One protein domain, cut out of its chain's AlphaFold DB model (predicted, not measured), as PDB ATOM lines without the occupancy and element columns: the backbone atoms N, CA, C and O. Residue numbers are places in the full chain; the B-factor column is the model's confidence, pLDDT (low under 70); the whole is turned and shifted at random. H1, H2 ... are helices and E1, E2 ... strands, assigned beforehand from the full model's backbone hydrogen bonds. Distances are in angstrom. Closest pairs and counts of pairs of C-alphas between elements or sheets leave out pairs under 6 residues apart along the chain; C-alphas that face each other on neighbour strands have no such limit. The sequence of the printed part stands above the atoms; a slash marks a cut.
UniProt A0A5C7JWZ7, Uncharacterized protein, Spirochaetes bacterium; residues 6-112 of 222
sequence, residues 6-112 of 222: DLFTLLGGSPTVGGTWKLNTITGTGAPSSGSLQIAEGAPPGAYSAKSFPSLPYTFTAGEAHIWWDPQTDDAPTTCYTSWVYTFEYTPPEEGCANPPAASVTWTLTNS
ATOM      1  N   ASP A   6      22.225 -22.793  23.288       74.81
ATOM      2  CA  ASP A   6      21.444 -22.242  22.204       74.81
ATOM      3  C   ASP A   6      21.190 -23.330  21.154       74.81
ATOM      4  O   ASP A   6      22.100 -23.749  20.429       74.81
ATOM      5  N   LEU A   7      19.940 -23.785  21.071       71.19
ATOM      6  CA  LEU A   7      19.500 -24.775  20.094       71.19
ATOM      7  C   LEU A   7      19.697 -24.275  18.654       71.19
ATOM      8  O   LEU A   7      19.912 -25.092  17.759       71.19
ATOM      9  N   PHE A   8      19.694 -22.955  18.420       70.56
ATOM     10  CA  PHE A   8      19.966 -22.371  17.104       70.56
ATOM     11  C   PHE A   8      21.438 -22.525  16.716       70.56
ATOM     12  O   PHE A   8      21.735 -22.855  15.570       70.56
ATOM     13  N   THR A   9      22.373 -22.373  17.661       65.75
ATOM     14  CA  THR A   9      23.805 -22.589  17.369       65.75
ATOM     15  C   THR A   9      24.126 -24.046  17.041       65.75
ATOM     16  O   THR A   9      24.998 -24.304  16.213       65.75
ATOM     17  N   LEU A  10      23.384 -25.003  17.613       66.12
ATOM     18  CA  LEU A  10      23.542 -26.426  17.295       66.12
ATOM     19  C   LEU A  10      23.098 -26.790  15.873       66.12
ATOM     20  O   LEU A  10      23.580 -27.778  15.325       66.12
ATOM     21  N   LEU A  11      22.219 -25.993  15.262       66.62
ATOM     22  CA  LEU A  11      21.825 -26.158  13.861       66.62
ATOM     23  C   LEU A  11      22.906 -25.691  12.873       66.62
ATOM     24  O   LEU A  11      22.804 -25.984  11.683       66.62
ATOM     25  N   GLY A  12      23.937 -24.971  13.335       57.41
ATOM     26  CA  GLY A  12      25.044 -24.504  12.496       57.41
ATOM     27  C   GLY A  12      24.683 -23.397  11.494       57.41
ATOM     28  O   GLY A  12      25.420 -23.197  10.530       57.41
ATOM     29  N   GLY A  13      23.569 -22.675  11.690       54.28
ATOM     30  CA  GLY A  13      23.093 -21.629  10.772       54.28
ATOM     31  C   GLY A  13      22.480 -20.410  11.471       54.28
ATOM     32  O   GLY A  13      22.560 -20.284  12.688       54.28
ATOM     33  N   SER A  14      21.834 -19.532  10.691       57.84
ATOM     34  CA  SER A  14      21.017 -18.398  11.173       57.84
ATOM     35  C   SER A  14      19.522 -18.652  10.887       57.84
ATOM     36  O   SER A  14      19.014 -18.167   9.873       57.84
ATOM     37  N   PRO A  15      18.820 -19.480  11.685       61.69
ATOM     38  CA  PRO A  15      17.406 -19.766  11.458       61.69
ATOM     39  C   PRO A  15      16.526 -18.509  11.567       61.69
ATOM     40  O   PRO A  15      16.754 -17.642  12.406       61.69
ATOM     41  N   THR A  16      15.518 -18.407  10.698       68.31
ATOM     42  CA  THR A  16      14.623 -17.241  10.605       68.31
ATOM     43  C   THR A  16      13.796 -17.029  11.881       68.31
ATOM     44  O   THR A  16      13.297 -17.979  12.474       68.31
ATOM     45  N   VAL A  17      13.578 -15.776  12.289       73.81
ATOM     46  CA  VAL A  17      12.615 -15.453  13.360       73.81
ATOM     47  C   VAL A  17      11.220 -15.969  12.988       73.81
ATOM     48  O   VAL A  17      10.822 -15.883  11.828       73.81
ATOM     49  N   GLY A  18      10.464 -16.471  13.967       74.50
ATOM     50  CA  GLY A  18       9.065 -16.871  13.778       74.50
ATOM     51  C   GLY A  18       8.859 -18.302  13.273       74.50
ATOM     52  O   GLY A  18       7.730 -18.681  12.964       74.50
ATOM     53  N   GLY A  19       9.919 -19.113  13.198       77.81
ATOM     54  CA  GLY A  19       9.784 -20.543  12.940       77.81
ATOM     55  C   GLY A  19       9.195 -21.318  14.123       77.81
ATOM     56  O   GLY A  19       9.094 -20.835  15.256       77.81
ATOM     57  N   THR A  20       8.796 -22.557  13.853       84.31
ATOM     58  CA  THR A  20       8.229 -23.461  14.860       84.31
ATOM     59  C   THR A  20       9.266 -24.473  15.315       84.31
ATOM     60  O   THR A  20      10.016 -25.019  14.509       84.31
ATOM     61  N   TRP A  21       9.296 -24.722  16.620       86.50
ATOM     62  CA  TRP A  21      10.100 -25.765  17.232       86.50
ATOM     63  C   TRP A  21       9.205 -26.900  17.682       86.50
ATOM     64  O   TRP A  21       8.138 -26.695  18.258       86.50
ATOM     65  N   LYS A  22       9.659 -28.119  17.437       88.44
ATOM     66  CA  LYS A  22       8.950 -29.336  17.787       88.44
ATOM     67  C   LYS A  22       9.890 -30.255  18.540       88.44
ATOM     68  O   LYS A  22      10.859 -30.758  17.982       88.44
ATOM     69  N   LEU A  23       9.595 -30.504  19.809       90.44
ATOM     70  CA  LEU A  23      10.207 -31.606  20.536       90.44
ATOM     71  C   LEU A  23       9.543 -32.896  20.048       90.44
ATOM     72  O   LEU A  23       8.388 -33.171  20.370       90.44
ATOM     73  N   ASN A  24      10.256 -33.651  19.216       89.88
ATOM     74  CA  ASN A  24       9.739 -34.850  18.564       89.88
ATOM     75  C   ASN A  24       9.727 -36.042  19.512       89.88
ATOM     76  O   ASN A  24       8.695 -36.690  19.688       89.88
ATOM     77  N   THR A  25      10.883 -36.344  20.094       91.00
ATOM     78  CA  THR A  25      11.084 -37.537  20.914       91.00
ATOM     79  C   THR A  25      12.052 -37.256  22.052       91.00
ATOM     80  O   THR A  25      12.994 -36.476  21.913       91.00
ATOM     81  N   ILE A  26      11.819 -37.940  23.169       90.19
ATOM     82  CA  ILE A  26      12.798 -38.163  24.226       90.19
ATOM     83  C   ILE A  26      12.964 -39.678  24.289       90.19
ATOM     84  O   ILE A  26      11.986 -40.408  24.447       90.19
ATOM     85  N   THR A  27      14.178 -40.164  24.066       87.81
ATOM     86  CA  THR A  27      14.464 -41.604  24.002       87.81
ATOM     87  C   THR A  27      15.499 -41.992  25.041       87.81
ATOM     88  O   THR A  27      16.325 -41.173  25.420       87.81
ATOM     89  N   GLY A  28      15.445 -43.233  25.513       82.38
ATOM     90  CA  GLY A  28      16.268 -43.726  26.616       82.38
ATOM     91  C   GLY A  28      15.413 -44.443  27.658       82.38
ATOM     92  O   GLY A  28      14.190 -44.290  27.700       82.38
ATOM     93  N   THR A  29      16.040 -45.272  28.489       81.81
ATOM     94  CA  THR A  29      15.321 -46.013  29.532       81.81
ATOM     95  C   THR A  29      14.708 -45.037  30.536       81.81
ATOM     96  O   THR A  29      15.394 -44.158  31.055       81.81
ATOM     97  N   GLY A  30      13.405 -45.175  30.792       83.00
ATOM     98  CA  GLY A  30      12.673 -44.292  31.705       83.00
ATOM     99  C   GLY A  30      12.410 -42.880  31.171       83.00
ATOM    100  O   GLY A  30      11.990 -42.040  31.957       83.00
ATOM    101  N   ALA A  31      12.648 -42.619  29.878       86.69
ATOM    102  CA  ALA A  31      12.417 -41.309  29.270       86.69
ATOM    103  C   ALA A  31      10.964 -40.829  29.456       86.69
ATOM    104  O   ALA A  31      10.029 -41.608  29.238       86.69
ATOM    105  N   PRO A  32      10.754 -39.557  29.841       87.94
ATOM    106  CA  PRO A  32       9.429 -39.016  30.064       87.94
ATOM    107  C   PRO A  32       8.719 -38.770  28.731       87.94
ATOM    108  O   PRO A  32       9.314 -38.332  27.749       87.94
ATOM    109  N   SER A  33       7.408 -38.997  28.709       88.44
ATOM    110  CA  SER A  33       6.530 -38.592  27.602       88.44
ATOM    111  C   SER A  33       5.880 -37.221  27.826       88.44
ATOM    112  O   SER A  33       5.237 -36.698  26.918       88.44
ATOM    113  N   SER A  34       6.052 -36.640  29.016       91.19
ATOM    114  CA  SER A  34       5.534 -35.336  29.442       91.19
ATOM    115  C   SER A  34       6.453 -34.720  30.495       91.19
ATOM    116  O   SER A  34       7.050 -35.462  31.273       91.19
ATOM    117  N   GLY A  35       6.522 -33.396  30.588       88.69
ATOM    118  CA  GLY A  35       7.405 -32.726  31.543       88.69
ATOM    119  C   GLY A  35       7.466 -31.221  31.330       88.69
ATOM    120  O   GLY A  35       6.533 -30.626  30.788       88.69
ATOM    121  N   SER A  36       8.562 -30.601  31.760       88.44
ATOM    122  CA  SER A  36       8.827 -29.184  31.527       88.44
ATOM    123  C   SER A  36      10.303 -28.953  31.248       88.44
ATOM    124  O   SER A  36      11.127 -29.436  32.003       88.44
ATOM    125  N   LEU A  37      10.620 -28.173  30.214       86.94
ATOM    126  CA  LEU A  37      11.990 -27.743  29.914       86.94
ATOM    127  C   LEU A  37      12.167 -26.274  30.301       86.94
ATOM    128  O   LEU A  37      11.238 -25.489  30.106       86.94
ATOM    129  N   GLN A  38      13.331 -25.871  30.814       87.38
ATOM    130  CA  GLN A  38      13.623 -24.445  31.026       87.38
ATOM    131  C   GLN A  38      14.109 -23.816  29.725       87.38
ATOM    132  O   GLN A  38      15.229 -24.061  29.286       87.38
ATOM    133  N   ILE A  39      13.257 -23.005  29.106       85.62
ATOM    134  CA  ILE A  39      13.513 -22.392  27.805       85.62
ATOM    135  C   ILE A  39      13.600 -20.867  27.962       85.62
ATOM    136  O   ILE A  39      12.751 -20.265  28.624       85.62
ATOM    137  N   ALA A  40      14.597 -20.237  27.342       82.62
ATOM    138  CA  ALA A  40      14.688 -18.785  27.173       82.62
ATOM    139  C   ALA A  40      14.760 -18.417  25.688       82.62
ATOM    140  O   ALA A  40      15.239 -19.200  24.868       82.62
ATOM    141  N   GLU A  41      14.323 -17.205  25.356       82.25
ATOM    142  CA  GLU A  41      14.434 -16.634  24.012       82.25
ATOM    143  C   GLU A  41      15.417 -15.450  23.999       82.25
ATOM    144  O   GLU A  41      15.613 -14.797  25.028       82.25
ATOM    145  N   GLY A  42      16.043 -15.201  22.846       69.81
ATOM    146  CA  GLY A  42      16.853 -14.004  22.571       69.81
ATOM    147  C   GLY A  42      18.366 -14.179  22.611       69.81
ATOM    148  O   GLY A  42      18.876 -15.237  22.958       69.81
ATOM    149  N   ALA A  43      19.107 -13.146  22.202       67.31
ATOM    150  CA  ALA A  43      20.574 -13.120  22.241       67.31
ATOM    151  C   ALA A  43      21.081 -11.788  22.837       67.31
ATOM    152  O   ALA A  43      21.007 -10.762  22.155       67.31
ATOM    153  N   PRO A  44      21.618 -11.766  24.079       67.25
ATOM    154  CA  PRO A  44      21.809 -12.895  25.009       67.25
ATOM    155  C   PRO A  44      20.477 -13.523  25.466       67.25
ATOM    156  O   PRO A  44      19.441 -12.880  25.291       67.25
ATOM    157  N   PRO A  45      20.480 -14.742  26.047       67.94
ATOM    158  CA  PRO A  45      19.254 -15.354  26.552       67.94
ATOM    159  C   PRO A  45      18.548 -14.407  27.516       67.94
ATOM    160  O   PRO A  45      19.166 -13.870  28.440       67.94
ATOM    161  N   GLY A  46      17.247 -14.216  27.301       71.50
ATOM    162  CA  GLY A  46      16.372 -13.574  28.266       71.50
ATOM    163  C   GLY A  46      16.191 -14.421  29.530       71.50
ATOM    164  O   GLY A  46      17.000 -15.282  29.880       71.50
ATOM    165  N   ALA A  47      15.091 -14.189  30.242       79.56
ATOM    166  CA  ALA A  47      14.754 -15.005  31.404       79.56
ATOM    167  C   ALA A  47      14.319 -16.417  30.974       79.56
ATOM    168  O   ALA A  47      13.435 -16.564  30.128       79.56
ATOM    169  N   TYR A  48      14.896 -17.445  31.602       80.19
ATOM    170  CA  TYR A  48      14.427 -18.822  31.450       80.19
ATOM    171  C   TYR A  48      13.050 -18.983  32.080       80.19
ATOM    172  O   TYR A  48      12.778 -18.497  33.180       80.19
ATOM    173  N   SER A  49      12.181 -19.679  31.359       84.75
ATOM    174  CA  SER A  49      10.833 -19.994  31.799       84.75
ATOM    175  C   SER A  49      10.511 -21.458  31.529       84.75
ATOM    176  O   SER A  49      10.919 -22.047  30.527       84.75
ATOM    177  N   ALA A  50       9.760 -22.051  32.450       85.12
ATOM    178  CA  ALA A  50       9.319 -23.428  32.349       85.12
ATOM    179  C   ALA A  50       8.322 -23.585  31.188       85.12
ATOM    180  O   ALA A  50       7.211 -23.048  31.230       85.12
ATOM    181  N   LYS A  51       8.697 -24.352  30.160       88.50
ATOM    182  CA  LYS A  51       7.813 -24.750  29.067       88.50
ATOM    183  C   LYS A  51       7.339 -26.181  29.274       88.50
ATOM    184  O   LYS A  51       8.061 -27.139  28.998       88.50
ATOM    185  N   SER A  52       6.102 -26.320  29.736       89.75
ATOM    186  CA  SER A  52       5.482 -27.629  29.933       89.75
ATOM    187  C   SER A  52       5.064 -28.265  28.607       89.75
ATOM    188  O   SER A  52       4.400 -27.629  27.788       89.75
ATOM    189  N   PHE A  53       5.398 -29.540  28.431       90.75
ATOM    190  CA  PHE A  53       4.962 -30.371  27.314       90.75
ATOM    191  C   PHE A  53       4.086 -31.521  27.850       90.75
ATOM    192  O   PHE A  53       4.575 -32.378  28.587       90.75
ATOM    193  N   PRO A  54       2.779 -31.561  27.528       90.25
ATOM    194  CA  PRO A  54       1.866 -32.574  28.065       90.25
ATOM    195  C   PRO A  54       2.007 -33.943  27.383       90.25
ATOM    196  O   PRO A  54       1.592 -34.953  27.944       90.25
ATOM    197  N   SER A  55       2.558 -33.975  26.170       92.44
ATOM    198  CA  SER A  55       2.779 -35.181  25.376       92.44
ATOM    199  C   SER A  55       3.805 -34.909  24.282       92.44
ATOM    200  O   SER A  55       3.949 -33.765  23.855       92.44
ATOM    201  N   LEU A  56       4.440 -35.959  23.767       92.25
ATOM    202  CA  LEU A  56       5.278 -35.890  22.572       92.25
ATOM    203  C   LEU A  56       4.521 -36.391  21.326       92.25
ATOM    204  O   LEU A  56       3.785 -37.376  21.432       92.25
ATOM    205  N   PRO A  57       4.712 -35.766  20.148       93.81
ATOM    206  CA  PRO A  57       5.510 -34.562  19.934       93.81
ATOM    207  C   PRO A  57       4.833 -33.303  20.501       93.81
ATOM    208  O   PRO A  57       3.607 -33.216  20.546       93.81
ATOM    209  N   TYR A  58       5.636 -32.312  20.887       92.94
ATOM    210  CA  TYR A  58       5.154 -31.019  21.377       92.94
ATOM    211  C   TYR A  58       5.716 -29.874  20.543       92.94
ATOM    212  O   TYR A  58       6.933 -29.743  20.417       92.94
ATOM    213  N   THR A  59       4.832 -29.032  20.008       90.06
ATOM    214  CA  THR A  59       5.212 -27.859  19.216       90.06
ATOM    215  C   THR A  59       5.088 -26.587  20.043       90.06
ATOM    216  O   THR A  59       4.089 -26.371  20.732       90.06
ATOM    217  N   PHE A  60       6.082 -25.715  19.929       85.00
ATOM    218  CA  PHE A  60       6.066 -24.361  20.456       85.00
ATOM    219  C   PHE A  60       6.665 -23.394  19.431       85.00
ATOM    220  O   PHE A  60       7.541 -23.748  18.646       85.00
ATOM    221  N   THR A  61       6.157 -22.168  19.410       80.12
ATOM    222  CA  THR A  61       6.664 -21.109  18.532       80.12
ATOM    223  C   THR A  61       7.702 -20.298  19.286       80.12
ATOM    224  O   THR A  61       7.482 -19.991  20.457       80.12
ATOM    225  N   ALA A  62       8.799 -19.959  18.611       72.25
ATOM    226  CA  ALA A  62       9.773 -19.000  19.110       72.25
ATOM    227  C   ALA A  62       9.323 -17.589  18.722       72.25
ATOM    228  O   ALA A  62       9.047 -17.339  17.546       72.25
ATOM    229  N   GLY A  63       9.250 -16.672  19.682       69.81
ATOM    230  CA  GLY A  63       9.076 -15.248  19.395       69.81
ATOM    231  C   GLY A  63      10.328 -14.613  18.782       69.81
ATOM    232  O   GLY A  63      10.214 -13.635  18.044       69.81
ATOM    233  N   GLU A  64      11.509 -15.186  19.035       70.19
ATOM    234  CA  GLU A  64      12.801 -14.642  18.606       70.19
ATOM    235  C   GLU A  64      13.700 -15.655  17.866       70.19
ATOM    236  O   GLU A  64      13.401 -16.844  17.754       70.19
ATOM    237  N   ALA A  65      14.824 -15.158  17.332       62.81
ATOM    238  CA  ALA A  65      15.801 -15.913  16.536       62.81
ATOM    239  C   ALA A  65      16.720 -16.832  17.352       62.81
ATOM    240  O   ALA A  65      17.654 -17.377  16.788       62.81
ATOM    241  N   HIS A  66      16.557 -16.934  18.667       70.94
ATOM    242  CA  HIS A  66      17.423 -17.756  19.509       70.94
ATOM    243  C   HIS A  66      16.572 -18.414  20.583       70.94
ATOM    244  O   HIS A  66      15.788 -17.733  21.246       70.94
ATOM    245  N   ILE A  67      16.739 -19.725  20.753       77.31
ATOM    246  CA  ILE A  67      16.128 -20.502  21.828       77.31
ATOM    247  C   ILE A  67      17.234 -21.190  22.593       77.31
ATOM    248  O   ILE A  67      17.995 -21.988  22.049       77.31
ATOM    249  N   TRP A  68      17.241 -20.929  23.885       80.19
ATOM    250  CA  TRP A  68      18.155 -21.526  24.828       80.19
ATOM    251  C   TRP A  68      17.398 -22.528  25.664       80.19
ATOM    252  O   TRP A  68      16.335 -22.216  26.195       80.19
ATOM    253  N   TRP A  69      17.959 -23.718  25.805       82.06
ATOM    254  CA  TRP A  69      17.496 -24.683  26.789       82.06
ATOM    255  C   TRP A  69      18.528 -24.773  27.902       82.06
ATOM    256  O   TRP A  69      19.703 -24.966  27.600       82.06
ATOM    257  N   ASP A  70      18.088 -24.626  29.153       78.94
ATOM    258  CA  ASP A  70      18.872 -24.869  30.368       78.94
ATOM    259  C   ASP A  70      18.451 -26.196  31.026       78.94
ATOM    260  O   ASP A  70      17.452 -26.230  31.755       78.94
ATOM    261  N   PRO A  71      19.165 -27.305  30.760       74.31
ATOM    262  CA  PRO A  71      18.835 -28.614  31.301       74.31
ATOM    263  C   PRO A  71      18.822 -28.638  32.827       74.31
ATOM    264  O   PRO A  71      19.850 -28.463  33.489       74.31
ATOM    265  N   GLN A  72      17.664 -28.945  33.391       72.25
ATOM    266  CA  GLN A  72      17.516 -29.108  34.827       72.25
ATOM    267  C   GLN A  72      17.851 -30.535  35.270       72.25
ATOM    268  O   GLN A  72      18.090 -31.441  34.471       72.25
ATOM    269  N   THR A  73      17.914 -30.754  36.582       65.38
ATOM    270  CA  THR A  73      18.214 -32.077  37.151       65.38
ATOM    271  C   THR A  73      17.163 -33.136  36.813       65.38
ATOM    272  O   THR A  73      17.495 -34.316  36.772       65.38
ATOM    273  N   ASP A  74      15.916 -32.732  36.572       69.56
ATOM    274  CA  ASP A  74      14.802 -33.586  36.144       69.56
ATOM    275  C   ASP A  74      14.747 -33.819  34.624       69.56
ATOM    276  O   ASP A  74      13.996 -34.681  34.172       69.56
ATOM    277  N   ASP A  75      15.590 -33.131  33.848       72.38
ATOM    278  CA  ASP A  75      15.758 -33.362  32.408       72.38
ATOM    279  C   ASP A  75      16.735 -34.517  32.098       72.38
ATOM    280  O   ASP A  75      16.979 -34.865  30.945       72.38
ATOM    281  N   ALA A  76      17.325 -35.139  33.118       72.25
ATOM    282  CA  ALA A  76      18.189 -36.304  32.971       72.25
ATOM    283  C   ALA A  76      17.564 -37.526  33.663       72.25
ATOM    284  O   ALA A  76      16.854 -37.382  34.662       72.25
ATOM    285  N   PRO A  77      17.840 -38.752  33.186       70.94
ATOM    286  CA  PRO A  77      17.336 -39.939  33.858       70.94
ATOM    287  C   PRO A  77      17.842 -40.041  35.290       70.94
ATOM    288  O   PRO A  77      18.999 -39.774  35.566       70.94
ATOM    289  N   THR A  78      17.017 -40.525  36.213       70.50
ATOM    290  CA  THR A  78      17.410 -40.674  37.626       70.50
ATOM    291  C   THR A  78      18.412 -41.807  37.856       70.50
ATOM    292  O   THR A  78      19.133 -41.808  38.851       70.50
ATOM    293  N   THR A  79      18.494 -42.763  36.928       67.38
ATOM    294  CA  THR A  79      19.464 -43.859  36.958       67.38
ATOM    295  C   THR A  79      20.809 -43.425  36.398       67.38
ATOM    296  O   THR A  79      20.905 -42.909  35.285       67.38
ATOM    297  N   CYS A  80      21.875 -43.691  37.138       65.31
ATOM    298  CA  CYS A  80      23.218 -43.400  36.658       65.31
ATOM    299  C   CYS A  80      23.588 -44.275  35.455       65.31
ATOM    300  O   CYS A  80      23.110 -45.402  35.318       65.31
ATOM    301  N   TYR A  81      24.441 -43.738  34.582       60.56
ATOM    302  CA  TYR A  81      24.877 -44.352  33.323       60.56
ATOM    303  C   TYR A  81      23.768 -44.539  32.290       60.56
ATOM    304  O   TYR A  81      23.908 -45.315  31.346       60.56
ATOM    305  N   THR A  82      22.666 -43.815  32.455       64.06
ATOM    306  CA  THR A  82      21.634 -43.731  31.430       64.06
ATOM    307  C   THR A  82      21.613 -42.336  30.844       64.06
ATOM    308  O   THR A  82      21.991 -41.354  31.489       64.06
ATOM    309  N   SER A  83      21.215 -42.263  29.584       75.12
ATOM    310  CA  SER A  83      21.044 -41.008  28.884       75.12
ATOM    311  C   SER A  83      19.646 -40.919  28.304       75.12
ATOM    312  O   SER A  83      19.043 -41.927  27.923       75.12
ATOM    313  N   TRP A  84      19.141 -39.694  28.258       83.12
ATOM    314  CA  TRP A  84      17.987 -39.328  27.466       83.12
ATOM    315  C   TRP A  84      18.442 -38.520  26.264       83.12
ATOM    316  O   TRP A  84      19.205 -37.564  26.394       83.12
ATOM    317  N   VAL A  85      17.984 -38.918  25.082       83.00
ATOM    318  CA  VAL A  85      18.232 -38.199  23.834       83.00
ATOM    319  C   VAL A  85      16.964 -37.460  23.441       83.00
ATOM    320  O   VAL A  85      15.955 -38.089  23.115       83.00
ATOM    321  N   TYR A  86      17.039 -36.137  23.463       85.50
ATOM    322  CA  TYR A  86      16.006 -35.207  23.040       85.50
ATOM    323  C   TYR A  86      16.217 -34.875  21.566       85.50
ATOM    324  O   TYR A  86      17.311 -34.477  21.169       85.50
ATOM    325  N   THR A  87      15.180 -35.034  20.750       87.94
ATOM    326  CA  THR A  87      15.211 -34.647  19.335       87.94
ATOM    327  C   THR A  87      14.296 -33.458  19.120       87.94
ATOM    328  O   THR A  87      13.074 -33.586  19.222       87.94
ATOM    329  N   PHE A  88      14.888 -32.316  18.797       85.25
ATOM    330  CA  PHE A  88      14.181 -31.107  18.405       85.25
ATOM    331  C   PHE A  88      14.197 -30.973  16.888       85.25
ATOM    332  O   PHE A  88      15.195 -31.271  16.237       85.25
ATOM    333  N   GLU A  89      13.094 -30.516  16.324       86.25
ATOM    334  CA  GLU A  89      12.956 -30.189  14.914       86.25
ATOM    335  C   GLU A  89      12.528 -28.733  14.787       86.25
ATOM    336  O   GLU A  89      11.610 -28.284  15.472       86.25
ATOM    337  N   TYR A  90      13.214 -28.003  13.922       84.38
ATOM    338  CA  TYR A  90      12.916 -26.625  13.590       84.38
ATOM    339  C   TYR A  90      12.346 -26.545  12.174       84.38
ATOM    340  O   TYR A  90      12.963 -27.039  11.227       84.38
ATOM    341  N   THR A  91      11.197 -25.890  12.024       82.88
ATOM    342  CA  THR A  91      10.581 -25.589  10.728       82.88
ATOM    343  C   THR A  91      10.511 -24.069  10.545       82.88
ATOM    344  O   THR A  91       9.817 -23.406  11.327       82.88
ATOM    345  N   PRO A  92      11.205 -23.497   9.539       79.50
ATOM    346  CA  PRO A  92      11.119 -22.071   9.224       79.50
ATOM    347  C   PRO A  92       9.682 -21.620   8.905       79.50
ATOM    348  O   PRO A  92       8.875 -22.442   8.466       79.50
ATOM    349  N   PRO A  93       9.344 -20.330   9.081       78.25
ATOM    350  CA  PRO A  93       8.051 -19.804   8.657       78.25
ATOM    351  C   PRO A  93       7.910 -19.870   7.127       78.25
ATOM    352  O   PRO A  93       8.890 -19.748   6.394       78.25
ATOM    353  N   GLU A  94       6.678 -20.027   6.637       73.69
ATOM    354  CA  GLU A  94       6.375 -20.125   5.196       73.69
ATOM    355  C   GLU A  94       6.498 -18.789   4.437       73.69
ATOM    356  O   GLU A  94       6.248 -18.736   3.230       73.69
ATOM    357  N   GLU A  95       6.890 -17.697   5.107       66.06
ATOM    358  CA  GLU A  95       7.147 -16.408   4.462       66.06
ATOM    359  C   GLU A  95       8.341 -16.520   3.501       66.06
ATOM    360  O   GLU A  95       9.501 -16.360   3.871       66.06
ATOM    361  N   GLY A  96       8.033 -16.821   2.238       57.78
ATOM    362  CA  GLY A  96       8.977 -16.830   1.121       57.78
ATOM    363  C   GLY A  96       9.145 -18.175   0.413       57.78
ATOM    364  O   GLY A  96       9.649 -18.187  -0.705       57.78
ATOM    365  N   CYS A  97       8.701 -19.299   0.990       53.72
ATOM    366  CA  CYS A  97       8.772 -20.605   0.322       53.72
ATOM    367  C   CYS A  97       7.684 -21.560   0.830       53.72
ATOM    368  O   CYS A  97       7.550 -21.772   2.032       53.72
ATOM    369  N   ALA A  98       6.939 -22.184  -0.087       62.41
ATOM    370  CA  ALA A  98       6.007 -23.248   0.277       62.41
ATOM    371  C   ALA A  98       6.796 -24.482   0.748       62.41
ATOM    372  O   ALA A  98       7.646 -24.977   0.007       62.41
ATOM    373  N   ASN A  99       6.490 -24.981   1.952       65.75
ATOM    374  CA  ASN A  99       7.108 -26.161   2.569       65.75
ATOM    375  C   ASN A  99       8.639 -26.051   2.778       65.75
ATOM    376  O   ASN A  99       9.404 -26.786   2.141       65.75
ATOM    377  N   PRO A 100       9.113 -25.138   3.651       71.25
ATOM    378  CA  PRO A 100      10.536 -25.015   3.945       71.25
ATOM    379  C   PRO A 100      11.084 -26.309   4.578       71.25
ATOM    380  O   PRO A 100      10.391 -26.951   5.371       71.25
ATOM    381  N   PRO A 101      12.327 -26.717   4.253       72.81
ATOM    382  CA  PRO A 101      12.922 -27.919   4.824       72.81
ATOM    383  C   PRO A 101      13.123 -27.755   6.335       72.81
ATOM    384  O   PRO A 101      13.637 -26.735   6.796       72.81
ATOM    385  N   ALA A 102      12.732 -28.772   7.101       79.12
ATOM    386  CA  ALA A 102      12.957 -28.816   8.538       79.12
ATOM    387  C   ALA A 102      14.387 -29.274   8.868       79.12
ATOM    388  O   ALA A 102      15.004 -30.026   8.109       79.12
ATOM    389  N   ALA A 103      14.904 -28.840  10.016       79.69
ATOM    390  CA  ALA A 103      16.228 -29.209  10.509       79.69
ATOM    391  C   ALA A 103      16.123 -29.845  11.899       79.69
ATOM    392  O   ALA A 103      15.340 -29.389  12.727       79.69
ATOM    393  N   SER A 104      16.906 -30.893  12.167       78.94
ATOM    394  CA  SER A 104      16.864 -31.622  13.438       78.94
ATOM    395  C   SER A 104      18.113 -31.388  14.285       78.94
ATOM    396  O   SER A 104      19.227 -31.551  13.788       78.94
ATOM    397  N   VAL A 105      17.921 -31.120  15.575       77.44
ATOM    398  CA  VAL A 105      18.963 -31.125  16.606       77.44
ATOM    399  C   VAL A 105      18.720 -32.299  17.535       77.44
ATOM    400  O   VAL A 105      17.610 -32.484  18.035       77.44
ATOM    401  N   THR A 106      19.766 -33.069  17.808       78.56
ATOM    402  CA  THR A 106      19.751 -34.072  18.868       78.56
ATOM    403  C   THR A 106      20.579 -33.593  20.047       78.56
ATOM    404  O   THR A 106      21.673 -33.052  19.894       78.56
ATOM    405  N   TRP A 107      20.039 -33.799  21.238       76.00
ATOM    406  CA  TRP A 107      20.681 -33.454  22.489       76.00
ATOM    407  C   TRP A 107      20.694 -34.665  23.405       76.00
ATOM    408  O   TRP A 107      19.643 -35.228  23.692       76.00
ATOM    409  N   THR A 108      21.862 -35.038  23.915       75.19
ATOM    410  CA  THR A 108      21.993 -36.162  24.848       75.19
ATOM    411  C   THR A 108      22.254 -35.638  26.253       75.19
ATOM    412  O   THR A 108      23.295 -35.036  26.512       75.19
ATOM    413  N   LEU A 109      21.318 -35.882  27.169       73.88
ATOM    414  CA  LEU A 109      21.496 -35.663  28.600       73.88
ATOM    415  C   LEU A 109      21.820 -36.981  29.274       73.88
ATOM    416  O   LEU A 109      20.999 -37.891  29.307       73.88
ATOM    417  N   THR A 110      23.020 -37.077  29.824       68.25
ATOM    418  CA  THR A 110      23.464 -38.254  30.566       68.25
ATOM    419  C   THR A 110      23.429 -37.949  32.051       68.25
ATOM    420  O   THR A 110      23.990 -36.945  32.491       68.25
ATOM    421  N   ASN A 111      22.827 -38.843  32.831       67.12
ATOM    422  CA  ASN A 111      23.049 -38.869  34.267       67.12
ATOM    423  C   ASN A 111      24.248 -39.774  34.540       67.12
ATOM    424  O   ASN A 111      24.157 -40.996  34.418       67.12
ATOM    425  N   SER A 112      25.398 -39.181  34.833       54.34
ATOM    426  CA  SER A 112      26.633 -39.911  35.105       54.34
ATOM    427  C   SER A 112      27.269 -39.359  36.371       54.34
ATOM    428  O   SER A 112      27.376 -38.138  36.489       54.34
TER     429      SER A 112
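What this domain is: This is residues 6 to 112 of the 222 residues of an uncharacterized protein of Spirochaetes bacterium (UniProt A0A5C7JWZ7). Two strongly twisted sheets, one of four strands and one of three, lie partly face to face as a loose sandwich, with E2 across from E1, and the short helix H1 sits at one side between E5 and E7. The long hairpin of E6 and E7 runs along the longest axis. The printed part has 107 residues, with one named helix and seven named strands in the order H1, E1, E2, E3, E4, E5, E6, E7; the sheets run E4, E1, E6, E7 and E3, E2, E5, both antiparallel. The class is mostly strand, though under half of the residues are in named elements. The whole is compact, with a radius of gyration of the C-alphas of 14.0 A, and elongated, spanning 46 by 28 by 26 A.

Where its parts are: Find C-alpha 7 at (19.500, -24.775, 20.094); from there H1 runs over residues 7 to 10. Next look for E1 at residues 20 to 27, 21.3 A long, and E2 at residues 35 to 41, 19.1 A long. E3, residues 49 to 53, E4, residues 58 to 61, and E5, residues 67 to 70, are shorter. E6, residues 82 to 91, is the longest strand with 10 residues and 29.7 A, beginning at C-alpha 82 (21.634, -43.731, 31.430). E7, residues 103 to 111, covers 26.5 A and ends at C-alpha 111 (23.049, -38.869, 34.267).

How they stand to each other: Start with the larger sheet, whose edge strands are E4 and E7; from edge to edge its strands' lines turn by 61 degrees. Between E1 and E6, N 22 and O 89 are 2.8 A apart, within hydrogen-bond range. E4 and E1 have N 60 and O 21 at 2.8 A, and the hairpin E6 and E7 has N 86 and O 107 at 2.8 A. In the smaller sheet, only just strongly twisted with C-alphas up to 4.4 A off its plane, the hairpin E2 and E3 has N 51 and O 37 at 2.8 A, and E2 and E5 have N 68 and O 40 at 2.8 A. E1 and E2 are apart, and E3 and E4 meet only through their link. H1 is on the larger sheet at a height over the sheet of 8.7 A, only just over none of its strands, with two C-alphas falling on E6 and two on E7. Its closest C-alphas to E7 are those of Leu 10 and Val 105, 6.6 A. It only grazes the smaller sheet with residues 7 to 9; the closest C-alphas of H1 and E5 are those of Leu 7 and Ile 67, 5.7 A. H1 is too short for an O i to N i+4 pair; its one O i to N i+3 pair is within range.

The domain as a whole: Look for the two C-alphas farthest apart at Cys 80 and Gly 96, 46.6 A. The printed part has no cut, and the links E5 to E6 and E6 to E7 are long, with 11 residues each. The mean pLDDT of the printed part is 77.1, and 28 residues are under 70, among them residues 9 to 16 and 95 to 99.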